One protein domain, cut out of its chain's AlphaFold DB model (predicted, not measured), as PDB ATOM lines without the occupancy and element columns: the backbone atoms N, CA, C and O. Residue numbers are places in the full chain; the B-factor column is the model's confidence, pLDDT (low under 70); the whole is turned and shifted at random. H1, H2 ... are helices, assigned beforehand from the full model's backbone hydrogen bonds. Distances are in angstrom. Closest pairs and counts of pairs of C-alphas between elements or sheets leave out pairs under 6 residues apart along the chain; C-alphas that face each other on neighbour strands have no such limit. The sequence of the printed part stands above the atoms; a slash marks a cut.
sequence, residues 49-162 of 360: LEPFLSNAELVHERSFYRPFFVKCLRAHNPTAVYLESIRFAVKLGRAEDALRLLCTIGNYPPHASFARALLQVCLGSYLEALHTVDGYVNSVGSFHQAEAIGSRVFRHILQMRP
ATOM      1  N   LEU A  49      49.373 -49.805 -13.896       94.25
ATOM      2  CA  LEU A  49      49.332 -49.396 -12.497       94.25
ATOM      3  C   LEU A  49      49.236 -50.615 -11.564       94.25
ATOM      4  O   LEU A  49      48.704 -50.502 -10.461       94.25
ATOM      5  N   GLU A  50      49.757 -51.777 -11.972       92.12
ATOM      6  CA  GLU A  50      49.750 -52.994 -11.143       92.12
ATOM      7  C   GLU A  50      50.349 -52.796  -9.736       92.12
ATOM      8  O   GLU A  50      49.784 -53.327  -8.773       92.12
ATOM      9  N   PRO A  51      51.403 -51.974  -9.524       92.06
ATOM     10  CA  PRO A  51      51.867 -51.701  -8.165       92.06
ATOM     11  C   PRO A  51      50.829 -50.953  -7.309       92.06
ATOM     12  O   PRO A  51      50.750 -51.195  -6.107       92.06
ATOM     13  N   PHE A  52      49.982 -50.103  -7.907       93.06
ATOM     14  CA  PHE A  52      48.861 -49.463  -7.201       93.06
ATOM     15  C   PHE A  52      47.720 -50.448  -6.920       93.06
ATOM     16  O   PHE A  52      47.084 -50.355  -5.876       93.06
ATOM     17  N   LEU A  53      47.471 -51.416  -7.812       90.38
ATOM     18  CA  LEU A  53      46.551 -52.529  -7.531       90.38
ATOM     19  C   LEU A  53      47.109 -53.491  -6.478       90.38
ATOM     20  O   LEU A  53      46.376 -54.281  -5.895       90.38
ATOM     21  N   SER A  54      48.421 -53.533  -6.284       90.62
ATOM     22  CA  SER A  54      49.042 -54.348  -5.237       90.62
ATOM     23  C   SER A  54      49.006 -53.627  -3.888       90.62
ATOM     24  O   SER A  54      48.774 -54.254  -2.852       90.62
ATOM     25  N   ASN A  55      49.178 -52.304  -3.902       90.94
ATOM     26  CA  ASN A  55      49.083 -51.446  -2.731       90.94
ATOM     27  C   ASN A  55      48.305 -50.155  -3.040       90.94
ATOM     28  O   ASN A  55      48.861 -49.175  -3.546       90.94
ATOM     29  N   ALA A  56      47.025 -50.129  -2.667       92.69
ATOM     30  CA  ALA A  56      46.153 -48.985  -2.904       92.69
ATOM     31  C   ALA A  56      46.512 -47.760  -2.037       92.69
ATOM     32  O   ALA A  56      46.111 -46.644  -2.371       92.69
ATOM     33  N   GLU A  57      47.329 -47.903  -0.982       90.12
ATOM     34  CA  GLU A  57      47.778 -46.760  -0.170       90.12
ATOM     35  C   GLU A  57      48.608 -45.752  -0.983       90.12
ATOM     36  O   GLU A  57      48.659 -44.566  -0.646       90.12
ATOM     37  N   LEU A  58      49.214 -46.187  -2.096       92.50
ATOM     38  CA  LEU A  58      49.964 -45.320  -3.008       92.50
ATOM     39  C   LEU A  58      49.090 -44.225  -3.642       92.50
ATOM     40  O   LEU A  58      49.620 -43.221  -4.121       92.50
ATOM     41  N   VAL A  59      47.765 -44.390  -3.615       92.88
ATOM     42  CA  VAL A  59      46.770 -43.437  -4.126       92.88
ATOM     43  C   VAL A  59      46.504 -42.298  -3.140       92.88
ATOM     44  O   VAL A  59      45.926 -41.279  -3.522       92.88
ATOM     45  N   HIS A  60      46.912 -42.423  -1.875       90.31
ATOM     46  CA  HIS A  60      46.661 -41.407  -0.857       90.31
ATOM     47  C   HIS A  60      47.245 -40.037  -1.217       90.31
ATOM     48  O   HIS A  60      48.302 -39.929  -1.826       90.31
ATOM     49  N   GLU A  61      46.587 -38.966  -0.769       88.31
ATOM     50  CA  GLU A  61      46.989 -37.581  -1.071       88.31
ATOM     51  C   GLU A  61      48.410 -37.237  -0.603       88.31
ATOM     52  O   GLU A  61      49.072 -36.410  -1.219       88.31
ATOM     53  N   ARG A  62      48.893 -37.904   0.452       88.75
ATOM     54  CA  ARG A  62      50.246 -37.732   1.003       88.75
ATOM     55  C   ARG A  62      51.305 -38.616   0.332       88.75
ATOM     56  O   ARG A  62      52.475 -38.528   0.687       88.75
ATOM     57  N   SER A  63      50.909 -39.493  -0.589       91.25
ATOM     58  CA  SER A  63      51.831 -40.382  -1.295       91.25
ATOM     59  C   SER A  63      52.690 -39.596  -2.280       91.25
ATOM     60  O   SER A  63      52.177 -38.779  -3.048       91.25
ATOM     61  N   PHE A  64      53.985 -39.916  -2.338       89.94
ATOM     62  CA  PHE A  64      54.899 -39.383  -3.354       89.94
ATOM     63  C   PHE A  64      54.415 -39.674  -4.785       89.94
ATOM     64  O   PHE A  64      54.652 -38.891  -5.702       89.94
ATOM     65  N   TYR A  65      53.678 -40.772  -4.977       91.81
ATOM     66  CA  TYR A  65      53.178 -41.199  -6.282       91.81
ATOM     67  C   TYR A  65      51.854 -40.532  -6.690       91.81
ATOM     68  O   TYR A  65      51.423 -40.675  -7.837       91.81
ATOM     69  N   ARG A  66      51.212 -39.763  -5.795       93.31
ATOM     70  CA  ARG A  66      49.923 -39.105  -6.064       93.31
ATOM     71  C   ARG A  66      49.946 -38.199  -7.302       93.31
ATOM     72  O   ARG A  66      49.002 -38.293  -8.085       93.31
ATOM     73  N   PRO A  67      50.962 -37.345  -7.539       92.62
ATOM     74  CA  PRO A  67      50.968 -36.473  -8.713       92.62
ATOM     75  C   PRO A  67      50.956 -37.256 -10.029       92.62
ATOM     76  O   PRO A  67      50.242 -36.882 -10.957       92.62
ATOM     77  N   PHE A  68      51.703 -38.363 -10.097       92.56
ATOM     78  CA  PHE A  68      51.700 -39.252 -11.258       92.56
ATOM     79  C   PHE A  68      50.340 -39.941 -11.420       92.56
ATOM     80  O   PHE A  68      49.745 -39.873 -12.491       92.56
ATOM     81  N   PHE A  69      49.791 -40.495 -10.335       95.00
ATOM     82  CA  PHE A  69      48.463 -41.110 -10.335       95.00
ATOM     83  C   PHE A  69      47.369 -40.154 -10.843       95.00
ATOM     84  O   PHE A  69      46.546 -40.534 -11.672       95.00
ATOM     85  N   VAL A  70      47.384 -38.889 -10.408       95.38
ATOM     86  CA  VAL A  70      46.423 -37.867 -10.859       95.38
ATOM     87  C   VAL A  70      46.565 -37.578 -12.355       95.38
ATOM     88  O   VAL A  70      45.557 -37.343 -13.023       95.38
ATOM     89  N   LYS A  71      47.784 -37.616 -12.911       95.06
ATOM     90  CA  LYS A  71      47.979 -37.512 -14.364       95.06
ATOM     91  C   LYS A  71      47.346 -38.707 -15.092       95.06
ATOM     92  O   LYS A  71      46.622 -38.484 -16.057       95.06
ATOM     93  N   CYS A  72      47.533 -39.935 -14.600       95.50
ATOM     94  CA  CYS A  72      46.888 -41.130 -15.166       95.50
ATOM     95  C   CYS A  72      45.358 -41.071 -15.077       95.50
ATOM     96  O   CYS A  72      44.668 -41.413 -16.035       95.50
ATOM     97  N   LEU A  73      44.820 -40.581 -13.958       95.38
ATOM     98  CA  LEU A  73      43.383 -40.386 -13.774       95.38
ATOM     99  C   LEU A  73      42.809 -39.395 -14.797       95.38
ATOM    100  O   LEU A  73      41.790 -39.678 -15.418       95.38
ATOM    101  N   ARG A  74      43.476 -38.253 -15.012       95.50
ATOM    102  CA  ARG A  74      43.075 -37.262 -16.029       95.50
ATOM    103  C   ARG A  74      43.173 -37.806 -17.454       95.50
ATOM    104  O   ARG A  74      42.426 -37.370 -18.317       95.50
ATOM    105  N   ALA A  75      44.075 -38.756 -17.687       94.88
ATOM    106  CA  ALA A  75      44.187 -39.488 -18.943       94.88
ATOM    107  C   ALA A  75      43.183 -40.653 -19.061       94.88
ATOM    108  O   ALA A  75      43.291 -41.447 -19.991       94.88
ATOM    109  N   HIS A  76      42.220 -40.787 -18.139       94.69
ATOM    110  CA  HIS A  76      41.220 -41.860 -18.110       94.69
ATOM    111  C   HIS A  76      41.808 -43.280 -18.068       94.69
ATOM    112  O   HIS A  76      41.234 -44.214 -18.624       94.69
ATOM    113  N   ASN A  77      42.948 -43.464 -17.393       95.19
ATOM    114  CA  ASN A  77      43.488 -44.800 -17.145       95.19
ATOM    115  C   ASN A  77      42.476 -45.638 -16.328       95.19
ATOM    116  O   ASN A  77      42.110 -45.211 -15.225       95.19
ATOM    117  N   PRO A  78      42.042 -46.823 -16.800       94.94
ATOM    118  CA  PRO A  78      40.976 -47.585 -16.145       94.94
ATOM    119  C   PRO A  78      41.283 -47.980 -14.698       94.94
ATOM    120  O   PRO A  78      40.415 -47.919 -13.827       94.94
ATOM    121  N   THR A  79      42.538 -48.324 -14.408       95.00
ATOM    122  CA  THR A  79      42.975 -48.676 -13.055       95.00
ATOM    123  C   THR A  79      42.986 -47.460 -12.132       95.00
ATOM    124  O   THR A  79      42.583 -47.565 -10.972       95.00
ATOM    125  N   ALA A  80      43.389 -46.289 -12.636       95.94
ATOM    126  CA  ALA A  80      43.341 -45.051 -11.860       95.94
ATOM    127  C   ALA A  80      41.896 -44.633 -11.549       95.94
ATOM    128  O   ALA A  80      41.587 -44.284 -10.411       95.94
ATOM    129  N   VAL A  81      41.003 -44.720 -12.540       96.62
ATOM    130  CA  VAL A  81      39.567 -44.444 -12.382       96.62
ATOM    131  C   VAL A  81      38.951 -45.372 -11.332       96.62
ATOM    132  O   VAL A  81      38.254 -44.902 -10.434       96.62
ATOM    133  N   TYR A  82      39.256 -46.669 -11.398       96.31
ATOM    134  CA  TYR A  82      38.820 -47.654 -10.408       96.31
ATOM    135  C   TYR A  82      39.307 -47.332  -8.986       96.31
ATOM    136  O   TYR A  82      38.517 -47.301  -8.048       96.31
ATOM    137  N   LEU A  83      40.602 -47.088  -8.785       95.75
ATOM    138  CA  LEU A  83      41.117 -46.851  -7.434       95.75
ATOM    139  C   LEU A  83      40.630 -45.514  -6.854       95.75
ATOM    140  O   LEU A  83      40.362 -45.421  -5.654       95.75
ATOM    141  N   GLU A  84      40.477 -44.484  -7.690       95.44
ATOM    142  CA  GLU A  84      39.927 -43.202  -7.246       95.44
ATOM    143  C   GLU A  84      38.434 -43.305  -6.909       95.44
ATOM    144  O   GLU A  84      37.990 -42.666  -5.954       95.44
ATOM    145  N   SER A  85      37.660 -44.141  -7.614       95.12
ATOM    146  CA  SER A  85      36.249 -44.357  -7.280       95.12
ATOM    147  C   SER A  85      36.088 -45.030  -5.916       95.12
ATOM    148  O   SER A  85      35.296 -44.560  -5.099       95.12
ATOM    149  N   ILE A  86      36.909 -46.040  -5.603       93.50
ATOM    150  CA  ILE A  86      36.946 -46.631  -4.258       93.50
ATOM    151  C   ILE A  86      37.264 -45.552  -3.221       93.50
ATOM    152  O   ILE A  86      36.558 -45.440  -2.221       93.50
ATOM    153  N   ARG A  87      38.265 -44.693  -3.468       92.50
ATOM    154  CA  ARG A  87      38.597 -43.587  -2.556       92.50
ATOM    155  C   ARG A  87      37.415 -42.633  -2.348       92.50
ATOM    156  O   ARG A  87      37.160 -42.232  -1.215       92.50
ATOM    157  N   PHE A  88      36.687 -42.271  -3.404       91.25
ATOM    158  CA  PHE A  88      35.508 -41.402  -3.305       91.25
ATOM    159  C   PHE A  88      34.400 -42.026  -2.459       91.25
ATOM    160  O   PHE A  88      33.893 -41.364  -1.553       91.25
ATOM    161  N   ALA A  89      34.068 -43.293  -2.699       89.81
ATOM    162  CA  ALA A  89      33.035 -43.985  -1.936       89.81
ATOM    163  C   ALA A  89      33.429 -44.136  -0.460       89.81
ATOM    164  O   ALA A  89      32.666 -43.791   0.437       89.81
ATOM    165  N   VAL A  90      34.646 -44.612  -0.216       87.81
ATOM    166  CA  VAL A  90      35.076 -45.129   1.088       87.81
ATOM    167  C   VAL A  90      35.613 -44.038   2.008       87.81
ATOM    168  O   VAL A  90      35.321 -44.023   3.204       87.81
ATOM    169  N   LYS A  91      36.407 -43.114   1.459       86.00
ATOM    170  CA  LYS A  91      37.089 -42.074   2.235       86.00
ATOM    171  C   LYS A  91      36.316 -40.763   2.276       86.00
ATOM    172  O   LYS A  91      36.406 -40.039   3.260       86.00
ATOM    173  N   LEU A  92      35.595 -40.441   1.201       85.31
ATOM    174  CA  LEU A  92      34.836 -39.190   1.093       85.31
ATOM    175  C   LEU A  92      33.328 -39.380   1.302       85.31
ATOM    176  O   LEU A  92      32.616 -38.385   1.368       85.31
ATOM    177  N   GLY A  93      32.833 -40.621   1.384       83.12
ATOM    178  CA  GLY A  93      31.398 -40.911   1.506       83.12
ATOM    179  C   GLY A  93      30.584 -40.570   0.251       83.12
ATOM    180  O   GLY A  93      29.363 -40.487   0.308       83.12
ATOM    181  N   ARG A  94      31.241 -40.353  -0.895       89.25
ATOM    182  CA  ARG A  94      30.623 -39.907  -2.154       89.25
ATOM    183  C   ARG A  94      30.364 -41.094  -3.083       89.25
ATOM    184  O   ARG A  94      30.955 -41.194  -4.159       89.25
ATOM    185  N   ALA A  95      29.511 -42.020  -2.645       89.38
ATOM    186  CA  ALA A  95      29.237 -43.270  -3.361       89.38
ATOM    187  C   ALA A  95      28.625 -43.053  -4.760       89.38
ATOM    188  O   ALA A  95      29.002 -43.741  -5.706       89.38
ATOM    189  N   GLU A  96      27.752 -42.056  -4.936       91.50
ATOM    190  CA  GLU A  96      27.164 -41.730  -6.246       91.50
ATOM    191  C   GLU A  96      28.198 -41.201  -7.248       91.50
ATOM    192  O   GLU A  96      28.174 -41.557  -8.427       91.50
ATOM    193  N   ASP A  97      29.123 -40.349  -6.794       93.94
ATOM    194  CA  ASP A  97      30.217 -39.853  -7.634       93.94
ATOM    195  C   ASP A  97      31.186 -40.981  -7.994       93.94
ATOM    196  O   ASP A  97      31.663 -41.051  -9.126       93.94
ATOM    197  N   ALA A  98      31.449 -41.887  -7.048       93.94
ATOM    198  CA  ALA A  98      32.243 -43.083  -7.292       93.94
ATOM    199  C   ALA A  98      31.597 -43.988  -8.351       93.94
ATOM    200  O   ALA A  98      32.286 -44.434  -9.272       93.94
ATOM    201  N   LEU A  99      30.282 -44.217  -8.267       94.00
ATOM    202  CA  LEU A  99      29.555 -45.012  -9.253       94.00
ATOM    203  C   LEU A  99      29.580 -44.343 -10.634       94.00
ATOM    204  O   LEU A  99      29.927 -44.994 -11.618       94.00
ATOM    205  N   ARG A 100      29.307 -43.032 -10.707       94.44
ATOM    206  CA  ARG A 100      29.411 -42.262 -11.959       94.44
ATOM    207  C   ARG A 100      30.801 -42.366 -12.578       94.44
ATOM    208  O   ARG A 100      30.913 -42.559 -13.785       94.44
ATOM    209  N   LEU A 101      31.850 -42.294 -11.759       94.38
ATOM    210  CA  LEU A 101      33.230 -42.436 -12.210       94.38
ATOM    211  C   LEU A 101      33.505 -43.845 -12.761       94.38
ATOM    212  O   LEU A 101      34.081 -43.971 -13.840       94.38
ATOM    213  N   LEU A 102      33.033 -44.905 -12.095       94.06
ATOM    214  CA  LEU A 102      33.147 -46.279 -12.603       94.06
ATOM    215  C   LEU A 102      32.397 -46.499 -13.915       94.06
ATOM    216  O   LEU A 102      32.833 -47.318 -14.717       94.06
ATOM    217  N   CYS A 103      31.291 -45.799 -14.159       91.19
ATOM    218  CA  CYS A 103      30.557 -45.898 -15.422       91.19
ATOM    219  C   CYS A 103      31.304 -45.271 -16.614       91.19
ATOM    220  O   CYS A 103      30.935 -45.530 -17.754       91.19
ATOM    221  N   THR A 104      32.363 -44.484 -16.378       92.62
ATOM    222  CA  THR A 104      33.198 -43.923 -17.462       92.62
ATOM    223  C   THR A 104      34.166 -44.933 -18.078       92.62
ATOM    224  O   THR A 104      34.749 -44.665 -19.126       92.62
ATOM    225  N   ILE A 105      34.346 -46.090 -17.437       90.25
ATOM    226  CA  ILE A 105      35.243 -47.159 -17.883       90.25
ATOM    227  C   ILE A 105      34.449 -48.439 -18.140       90.25
ATOM    228  O   ILE A 105      33.367 -48.636 -17.591       90.25
ATOM    229  N   GLY A 106      34.986 -49.318 -18.989       83.62
ATOM    230  CA  GLY A 106      34.371 -50.610 -19.294       83.62
ATOM    231  C   GLY A 106      34.440 -51.601 -18.124       83.62
ATOM    232  O   GLY A 106      34.468 -51.229 -16.952       83.62
ATOM    233  N   ASN A 107      34.503 -52.893 -18.439       82.81
ATOM    234  CA  ASN A 107      34.607 -53.963 -17.434       82.81
ATOM    235  C   ASN A 107      36.061 -54.282 -17.041       82.81
ATOM    236  O   ASN A 107      36.328 -55.305 -16.415       82.81
ATOM    237  N   TYR A 108      37.002 -53.411 -17.412       83.19
ATOM    238  CA  TYR A 108      38.417 -53.539 -17.092       83.19
ATOM    239  C   TYR A 108      38.883 -52.362 -16.218       83.19
ATOM    240  O   TYR A 108      38.548 -51.221 -16.540       83.19
ATOM    241  N   PRO A 109      39.678 -52.605 -15.156       88.88
ATOM    242  CA  PRO A 109      40.030 -53.924 -14.616       88.88
ATOM    243  C   PRO A 109      38.791 -54.656 -14.060       88.88
ATOM    244  O   PRO A 109      37.820 -53.995 -13.701       88.88
ATOM    245  N   PRO A 110      38.796 -55.995 -13.920       89.81
ATOM    246  CA  PRO A 110      37.624 -56.742 -13.435       89.81
ATOM    247  C   PRO A 110      37.178 -56.312 -12.024       89.81
ATOM    248  O   PRO A 110      35.993 -56.359 -11.693       89.81
ATOM    249  N   HIS A 111      38.114 -55.791 -11.225       91.88
ATOM    250  CA  HIS A 111      37.857 -55.120  -9.948       91.88
ATOM    251  C   HIS A 111      36.856 -53.958 -10.060       91.88
ATOM    252  O   HIS A 111      36.071 -53.740  -9.140       91.88
ATOM    253  N   ALA A 112      36.867 -53.222 -11.177       92.56
ATOM    254  CA  ALA A 112      35.957 -52.112 -11.434       92.56
ATOM    255  C   ALA A 112      34.515 -52.592 -11.612       92.56
ATOM    256  O   ALA A 112      33.603 -51.960 -11.086       92.56
ATOM    257  N   SER A 113      34.313 -53.722 -12.299       90.94
ATOM    258  CA  SER A 113      32.983 -54.315 -12.478       90.94
ATOM    259  C   SER A 113      32.411 -54.800 -11.144       90.94
ATOM    260  O   SER A 113      31.291 -54.443 -10.782       90.94
ATOM    261  N   PHE A 114      33.221 -55.512 -10.350       90.50
ATOM    262  CA  PHE A 114      32.825 -55.940  -9.006       90.50
ATOM    263  C   PHE A 114      32.500 -54.746  -8.093       90.50
ATOM    264  O   PHE A 114      31.470 -54.728  -7.427       90.50
ATOM    265  N   ALA A 115      33.345 -53.709  -8.091       91.62
ATOM    266  CA  ALA A 115      33.101 -52.503  -7.305       91.62
ATOM    267  C   ALA A 115      31.854 -51.732  -7.764       91.62
ATOM    268  O   ALA A 115      31.155 -51.160  -6.931       91.62
ATOM    269  N   ARG A 116      31.553 -51.729  -9.068       92.62
ATOM    270  CA  ARG A 116      30.337 -51.120  -9.622       92.62
ATOM    271  C   ARG A 116      29.097 -51.836  -9.097       92.62
ATOM    272  O   ARG A 116      28.222 -51.166  -8.560       92.62
ATOM    273  N   ALA A 117      29.076 -53.168  -9.180       89.31
ATOM    274  CA  ALA A 117      28.007 -53.988  -8.616       89.31
ATOM    275  C   ALA A 117      27.827 -53.727  -7.116       89.31
ATOM    276  O   ALA A 117      26.717 -53.464  -6.662       89.31
ATOM    277  N   LEU A 118      28.927 -53.715  -6.356       88.44
ATOM    278  CA  LEU A 118      28.901 -53.430  -4.922       88.44
ATOM    279  C   LEU A 118      28.276 -52.057  -4.623       88.44
ATOM    280  O   LEU A 118      27.387 -51.959  -3.781       88.44
ATOM    281  N   LEU A 119      28.692 -51.002  -5.330       89.50
ATOM    282  CA  LEU A 119      28.141 -49.658  -5.134       89.50
ATOM    283  C   LEU A 119      26.675 -49.544  -5.567       89.50
ATOM    284  O   LEU A 119      25.915 -48.849  -4.901       89.50
ATOM    285  N   GLN A 120      26.262 -50.229  -6.636       89.88
ATOM    286  CA  GLN A 120      24.857 -50.283  -7.055       89.88
ATOM    287  C   GLN A 120      23.980 -50.923  -5.975       89.88
ATOM    288  O   GLN A 120      22.937 -50.365  -5.643       89.88
ATOM    289  N   VAL A 121      24.430 -52.026  -5.361       85.12
ATOM    290  CA  VAL A 121      23.739 -52.632  -4.209       85.12
ATOM    291  C   VAL A 121      23.655 -51.639  -3.051       85.12
ATOM    292  O   VAL A 121      22.576 -51.429  -2.505       85.12
ATOM    293  N   CYS A 122      24.767 -50.986  -2.697       82.38
ATOM    294  CA  CYS A 122      24.790 -50.014  -1.601       82.38
ATOM    295  C   CYS A 122      23.870 -48.804  -1.834       82.38
ATOM    296  O   CYS A 122      23.361 -48.242  -0.870       82.38
ATOM    297  N   LEU A 123      23.656 -48.404  -3.091       87.06
ATOM    298  CA  LEU A 123      22.782 -47.291  -3.476       87.06
ATOM    299  C   LEU A 123      21.326 -47.722  -3.745       87.06
ATOM    300  O   LEU A 123      20.496 -46.879  -4.072       87.06
ATOM    301  N   GLY A 124      20.996 -49.011  -3.595       83.56
ATOM    302  CA  GLY A 124      19.642 -49.542  -3.790       83.56
ATOM    303  C   GLY A 124      19.248 -49.821  -5.248       83.56
ATOM    304  O   GLY A 124      18.089 -50.124  -5.522       83.56
ATOM    305  N   SER A 125      20.194 -49.760  -6.188       88.94
ATOM    306  CA  SER A 125      20.010 -50.083  -7.612       88.94
ATOM    307  C   SER A 125      20.172 -51.588  -7.861       88.94
ATOM    308  O   SER A 125      21.143 -52.045  -8.468       88.94
ATOM    309  N   TYR A 126      19.254 -52.390  -7.314       86.69
ATOM    310  CA  TYR A 126      19.395 -53.851  -7.281       86.69
ATOM    311  C   TYR A 126      19.315 -54.517  -8.660       86.69
ATOM    312  O   TYR A 126      20.043 -55.475  -8.910       86.69
ATOM    313  N   LEU A 127      18.463 -54.025  -9.567       88.56
ATOM    314  CA  LEU A 127      18.328 -54.607 -10.908       88.56
ATOM    315  C   LEU A 127      19.603 -54.390 -11.729       88.56
ATOM    316  O   LEU A 127      20.121 -55.318 -12.347       88.56
ATOM    317  N   GLU A 128      20.161 -53.182 -11.678       89.25
ATOM    318  CA  GLU A 128      21.426 -52.851 -12.326       89.25
ATOM    319  C   GLU A 128      22.597 -53.622 -11.708       89.25
ATOM    320  O   GLU A 128      23.502 -54.051 -12.433       89.25
ATOM    321  N   ALA A 129      22.569 -53.830 -10.387       87.44
ATOM    322  CA  ALA A 129      23.550 -54.652  -9.694       87.44
ATOM    323  C   ALA A 129      23.523 -56.100 -10.191       87.44
ATOM    324  O   ALA A 129      24.580 -56.625 -10.529       87.44
ATOM    325  N   LEU A 130      22.344 -56.722 -10.304       86.62
ATOM    326  CA  LEU A 130      22.206 -58.090 -10.819       86.62
ATOM    327  C   LEU A 130      22.779 -58.217 -12.234       86.62
ATOM    328  O   LEU A 130      23.640 -59.060 -12.469       86.62
ATOM    329  N   HIS A 131      22.411 -57.309 -13.143       88.62
ATOM    330  CA  HIS A 131      22.967 -57.296 -14.500       88.62
ATOM    331  C   HIS A 131      24.493 -57.131 -14.521       88.62
ATOM    332  O   HIS A 131      25.185 -57.756 -15.328       88.62
ATOM    333  N   THR A 132      25.035 -56.294 -13.633       88.38
ATOM    334  CA  THR A 132      26.483 -56.068 -13.533       88.38
ATOM    335  C   THR A 132      27.201 -57.292 -12.960       88.38
ATOM    336  O   THR A 132      28.271 -57.650 -13.455       88.38
ATOM    337  N   VAL A 133      26.612 -57.968 -11.967       85.62
ATOM    338  CA  VAL A 133      27.129 -59.221 -11.397       85.62
ATOM    339  C   VAL A 133      27.107 -60.339 -12.434       85.62
ATOM    340  O   VAL A 133      28.125 -61.003 -12.604       85.62
ATOM    341  N   ASP A 134      26.015 -60.509 -13.179       84.50
ATOM    342  CA  ASP A 134      25.920 -61.524 -14.233       84.50
ATOM    343  C   ASP A 134      26.991 -61.299 -15.306       84.50
ATOM    344  O   ASP A 134      27.733 -62.215 -15.672       84.50
ATOM    345  N   GLY A 135      27.148 -60.052 -15.767       84.75
ATOM    346  CA  GLY A 135      28.211 -59.679 -16.702       84.75
ATOM    347  C   GLY A 135      29.614 -59.927 -16.137       84.75
ATOM    348  O   GLY A 135      30.503 -60.391 -16.852       84.75
ATOM    349  N   TYR A 136      29.812 -59.662 -14.846       86.38
ATOM    350  CA  TYR A 136      31.070 -59.898 -14.149       86.38
ATOM    351  C   TYR A 136      31.408 -61.390 -14.040       86.38
ATOM    352  O   TYR A 136      32.496 -61.787 -14.462       86.38
ATOM    353  N   VAL A 137      30.487 -62.222 -13.551       83.50
ATOM    354  CA  VAL A 137      30.691 -63.672 -13.405       83.50
ATOM    355  C   VAL A 137      30.971 -64.310 -14.766       83.50
ATOM    356  O   VAL A 137      31.931 -65.072 -14.892       83.50
ATOM    357  N   ASN A 138      30.227 -63.913 -15.803       84.56
ATOM    358  CA  ASN A 138      30.466 -64.361 -17.176       84.56
ATOM    359  C   ASN A 138      31.853 -63.950 -17.698       84.56
ATOM    360  O   ASN A 138      32.494 -64.723 -18.405       84.56
ATOM    361  N   SER A 139      32.341 -62.755 -17.342       84.56
ATOM    362  CA  SER A 139      33.659 -62.265 -17.777       84.56
ATOM    363  C   SER A 139      34.841 -62.924 -17.058       84.56
ATOM    364  O   SER A 139      35.911 -63.067 -17.644       84.56
ATOM    365  N   VAL A 140      34.658 -63.317 -15.795       84.69
ATOM    366  CA  VAL A 140      35.698 -63.956 -14.976       84.69
ATOM    367  C   VAL A 140      35.738 -65.469 -15.214       84.69
ATOM    368  O   VAL A 140      36.790 -66.090 -15.100       84.69
ATOM    369  N   GLY A 141      34.603 -66.083 -15.559       82.00
ATOM    370  CA  GLY A 141      34.517 -67.493 -15.953       82.00
ATOM    371  C   GLY A 141      34.659 -68.503 -14.806       82.00
ATOM    372  O   GLY A 141      34.552 -69.705 -15.038       82.00
ATOM    373  N   SER A 142      34.889 -68.054 -13.567       85.75
ATOM    374  CA  SER A 142      34.977 -68.916 -12.383       85.75
ATOM    375  C   SER A 142      34.632 -68.170 -11.095       85.75
ATOM    376  O   SER A 142      35.143 -67.077 -10.842       85.75
ATOM    377  N   PHE A 143      33.842 -68.808 -10.227       81.44
ATOM    378  CA  PHE A 143      33.515 -68.281  -8.898       81.44
ATOM    379  C   PHE A 143      34.748 -68.100  -8.004       81.44
ATOM    380  O   PHE A 143      34.840 -67.099  -7.304       81.44
ATOM    381  N   HIS A 144      35.733 -68.998  -8.078       80.69
ATOM    382  CA  HIS A 144      36.961 -68.878  -7.282       80.69
ATOM    383  C   HIS A 144      37.773 -67.633  -7.674       80.69
ATOM    384  O   HIS A 144      38.315 -66.920  -6.832       80.69
ATOM    385  N   GLN A 145      37.867 -67.341  -8.975       84.19
ATOM    386  CA  GLN A 145      38.527 -66.116  -9.436       84.19
ATOM    387  C   GLN A 145      37.719 -64.871  -9.057       84.19
ATOM    388  O   GLN A 145      38.304 -63.852  -8.687       84.19
ATOM    389  N   ALA A 146      36.386 -64.962  -9.101       82.69
ATOM    390  CA  ALA A 146      35.509 -63.881  -8.678       82.69
ATOM    391  C   ALA A 146      35.694 -63.551  -7.185       82.69
ATOM    392  O   ALA A 146      35.850 -62.389  -6.814       82.69
ATOM    393  N   GLU A 147      35.788 -64.572  -6.333       78.56
ATOM    394  CA  GLU A 147      36.074 -64.427  -4.904       78.56
ATOM    395  C   GLU A 147      37.453 -63.801  -4.647       78.56
ATOM    396  O   GLU A 147      37.586 -62.890  -3.822       78.56
ATOM    397  N   ALA A 148      38.483 -64.220  -5.391       83.19
ATOM    398  CA  ALA A 148      39.823 -63.646  -5.280       83.19
ATOM    399  C   ALA A 148      39.848 -62.151  -5.655       83.19
ATOM    400  O   ALA A 148      40.479 -61.339  -4.970       83.19
ATOM    401  N   ILE A 149      39.130 -61.768  -6.717       87.75
ATOM    402  CA  ILE A 149      38.965 -60.366  -7.126       87.75
ATOM    403  C   ILE A 149      38.193 -59.592  -6.056       87.75
ATOM    404  O   ILE A 149      38.648 -58.523  -5.651       87.75
ATOM    405  N   GLY A 150      37.074 -60.129  -5.562       82.75
ATOM    406  CA  GLY A 150      36.283 -59.514  -4.495       82.75
ATOM    407  C   GLY A 150      37.123 -59.256  -3.245       82.75
ATOM    408  O   GLY A 150      37.186 -58.127  -2.760       82.75
ATOM    409  N   SER A 151      37.885 -60.257  -2.804       82.38
ATOM    410  CA  SER A 151      38.833 -60.151  -1.688       82.38
ATOM    411  C   SER A 151      39.868 -59.041  -1.900       82.38
ATOM    412  O   SER A 151      40.199 -58.297  -0.973       82.38
ATOM    413  N   ARG A 152      40.368 -58.878  -3.131       87.25
ATOM    414  CA  ARG A 152      41.297 -57.794  -3.479       87.25
ATOM    415  C   ARG A 152      40.611 -56.423  -3.460       87.25
ATOM    416  O   ARG A 152      41.200 -55.479  -2.940       87.25
ATOM    417  N   VAL A 153      39.361 -56.310  -3.922       89.19
ATOM    418  CA  VAL A 153      38.569 -55.070  -3.792       89.19
ATOM    419  C   VAL A 153      38.371 -54.696  -2.323       89.19
ATOM    420  O   VAL A 153      38.612 -53.545  -1.960       89.19
ATOM    421  N   PHE A 154      38.014 -55.650  -1.462       83.81
ATOM    422  CA  PHE A 154      37.896 -55.401  -0.023       83.81
ATOM    423  C   PHE A 154      39.221 -54.949   0.590       83.81
ATOM    424  O   PHE A 154      39.247 -53.974   1.340       83.81
ATOM    425  N   ARG A 155      40.346 -55.565   0.208       85.44
ATOM    426  CA  ARG A 155      41.672 -55.092   0.628       85.44
ATOM    427  C   ARG A 155      41.912 -53.636   0.225       85.44
ATOM    428  O   ARG A 155      42.399 -52.864   1.046       85.44
ATOM    429  N   HIS A 156      41.553 -53.241  -0.999       91.38
ATOM    430  CA  HIS A 156      41.689 -51.850  -1.438       91.38
ATOM    431  C   HIS A 156      40.807 -50.900  -0.621       91.38
ATOM    432  O   HIS A 156      41.277 -49.837  -0.227       91.38
ATOM    433  N   ILE A 157      39.560 -51.285  -0.325       87.25
ATOM    434  CA  ILE A 157      38.655 -50.515   0.544       87.25
ATOM    435  C   ILE A 157      39.326 -50.255   1.898       87.25
ATOM    436  O   ILE A 157      39.396 -49.108   2.335       87.25
ATOM    437  N   LEU A 158      39.893 -51.289   2.524       83.44
ATOM    438  CA  LEU A 158      40.582 -51.163   3.812       83.44
ATOM    439  C   LEU A 158      41.839 -50.288   3.721       83.44
ATOM    440  O   LEU A 158      42.045 -49.414   4.561       83.44
ATOM    441  N   GLN A 159      42.648 -50.456   2.671       88.06
ATOM    442  CA  GLN A 159      43.845 -49.639   2.435       88.06
ATOM    443  C   GLN A 159      43.518 -48.153   2.241       88.06
ATOM    444  O   GLN A 159      44.306 -47.305   2.649       88.06
ATOM    445  N   MET A 160      42.344 -47.819   1.692       87.81
ATOM    446  CA  MET A 160      41.885 -46.429   1.545       87.81
ATOM    447  C   MET A 160      41.491 -45.765   2.873       87.81
ATOM    448  O   MET A 160      41.283 -44.545   2.899       87.81
ATOM    449  N   ARG A 161      41.446 -46.547   3.964       81.81
ATOM    450  CA  ARG A 161      41.047 -46.159   5.325       81.81
ATOM    451  C   ARG A 161      39.631 -45.582   5.336       81.81
ATOM    452  O   ARG A 161      39.470 -44.357   5.300       81.81
ATOM    453  N   PRO A 162      38.616 -46.464   5.326       76.69
ATOM    454  CA  PRO A 162      37.219 -46.063   5.336       76.69
ATOM    455  C   PRO A 162      36.895 -45.131   6.489       76.69
ATOM    456  O   PRO A 162      37.497 -45.195   7.561       76.69
TER     457      PRO A 162
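What this domain is: This is residues 49 to 162 of the 360 residues of the protein "(thale cress) hypothetical protein" of Arabidopsis thaliana (UniProt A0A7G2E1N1). The longest helix, H8, runs back across H4 and H6 in a series of four helices, H4 to H7, in which each helix folds back beside the one before it. H4, H5 and H6 make a triangle, H7 packs on H6, and the short helices H1, H2 and H3 lie at the side of H4 away from H7. The 114 printed residues hold eight named helices, H1 to H8 in order along the chain, and no named strand, and the class is all helix. The whole is compact, with a radius of gyration of the C-alphas of 13.3 A and spans of 38 by 26 by 25 A.

Where its parts are: Find C-alpha 143 at (33.515, -68.281, -8.898); from there H8, residues 143 to 159, runs 24.1 A to C-alpha 159 at (43.845, -49.639, 2.435). Look next at H4, residues 78 to 92, 20.1 A long, which begins with C-alpha 78 at (40.976, -47.585, -16.145). After it you meet H5, residues 95 to 102, then H6, residues 110 to 122, 18.7 A, and H7, residues 126 to 140, 20.7 A. Earlier in the lines stand H1, residues 50 to 54, H2, residues 56 to 59, and H3, residues 66 to 74, 12.2 A.

How they stand to each other: Start on H8, whose residues 149 to 153 touch residues 110 to 115 of H6; their closest C-alphas, of His 111 and Ile 149, are 6.1 A apart, and the helices are only just about perpendicular, at 73 degrees. Further along, residues 156 to 157 of H8 touch H4 at a steep tilt of 55 degrees, the same way, with the closest C-alphas, of Ile 86 and Ile 157, 6.4 A apart. H4 is the hub, touching five helices. With H5 it forms a helical hairpin, a shallow tilt of 3 degrees, opposite ways; the closest C-alphas, of Ala 89 and Ala 95, are 4.1 A apart. H6 and H7 form another, at a shallow tilt of 18 degrees, with the C-alphas of Ala 117 and Ala 129 closest at 4.6 A. H7 and H8 touch only at the corner, and only just, with 3 pairs of C-alphas within 8 A; Val 140 and Ala 146 are closest, their C-alphas 6.3 A apart. H3 touches residues 80 to 84 of H4, with the closest C-alphas, of Leu 73 and Ala 80, 5.0 A apart. H2 only just touches H8, with 3 pairs of C-alphas within 8 A; the closest, of Ala 56 and His 156, are 5.5 A apart. H1 touches no helix but is near H2, H4 and H8. In H1 and H3 to H8 every O i to N i+4 pair is within hydrogen-bond range; H2 is too short for such a pair.

The domain as a whole: The two C-alphas farthest apart, of Phe 64 and Leu 127, are 40.3 A from each other. The printed part has no cut and no long link. Its mean pLDDT is 89.3, and no printed residue is under 70.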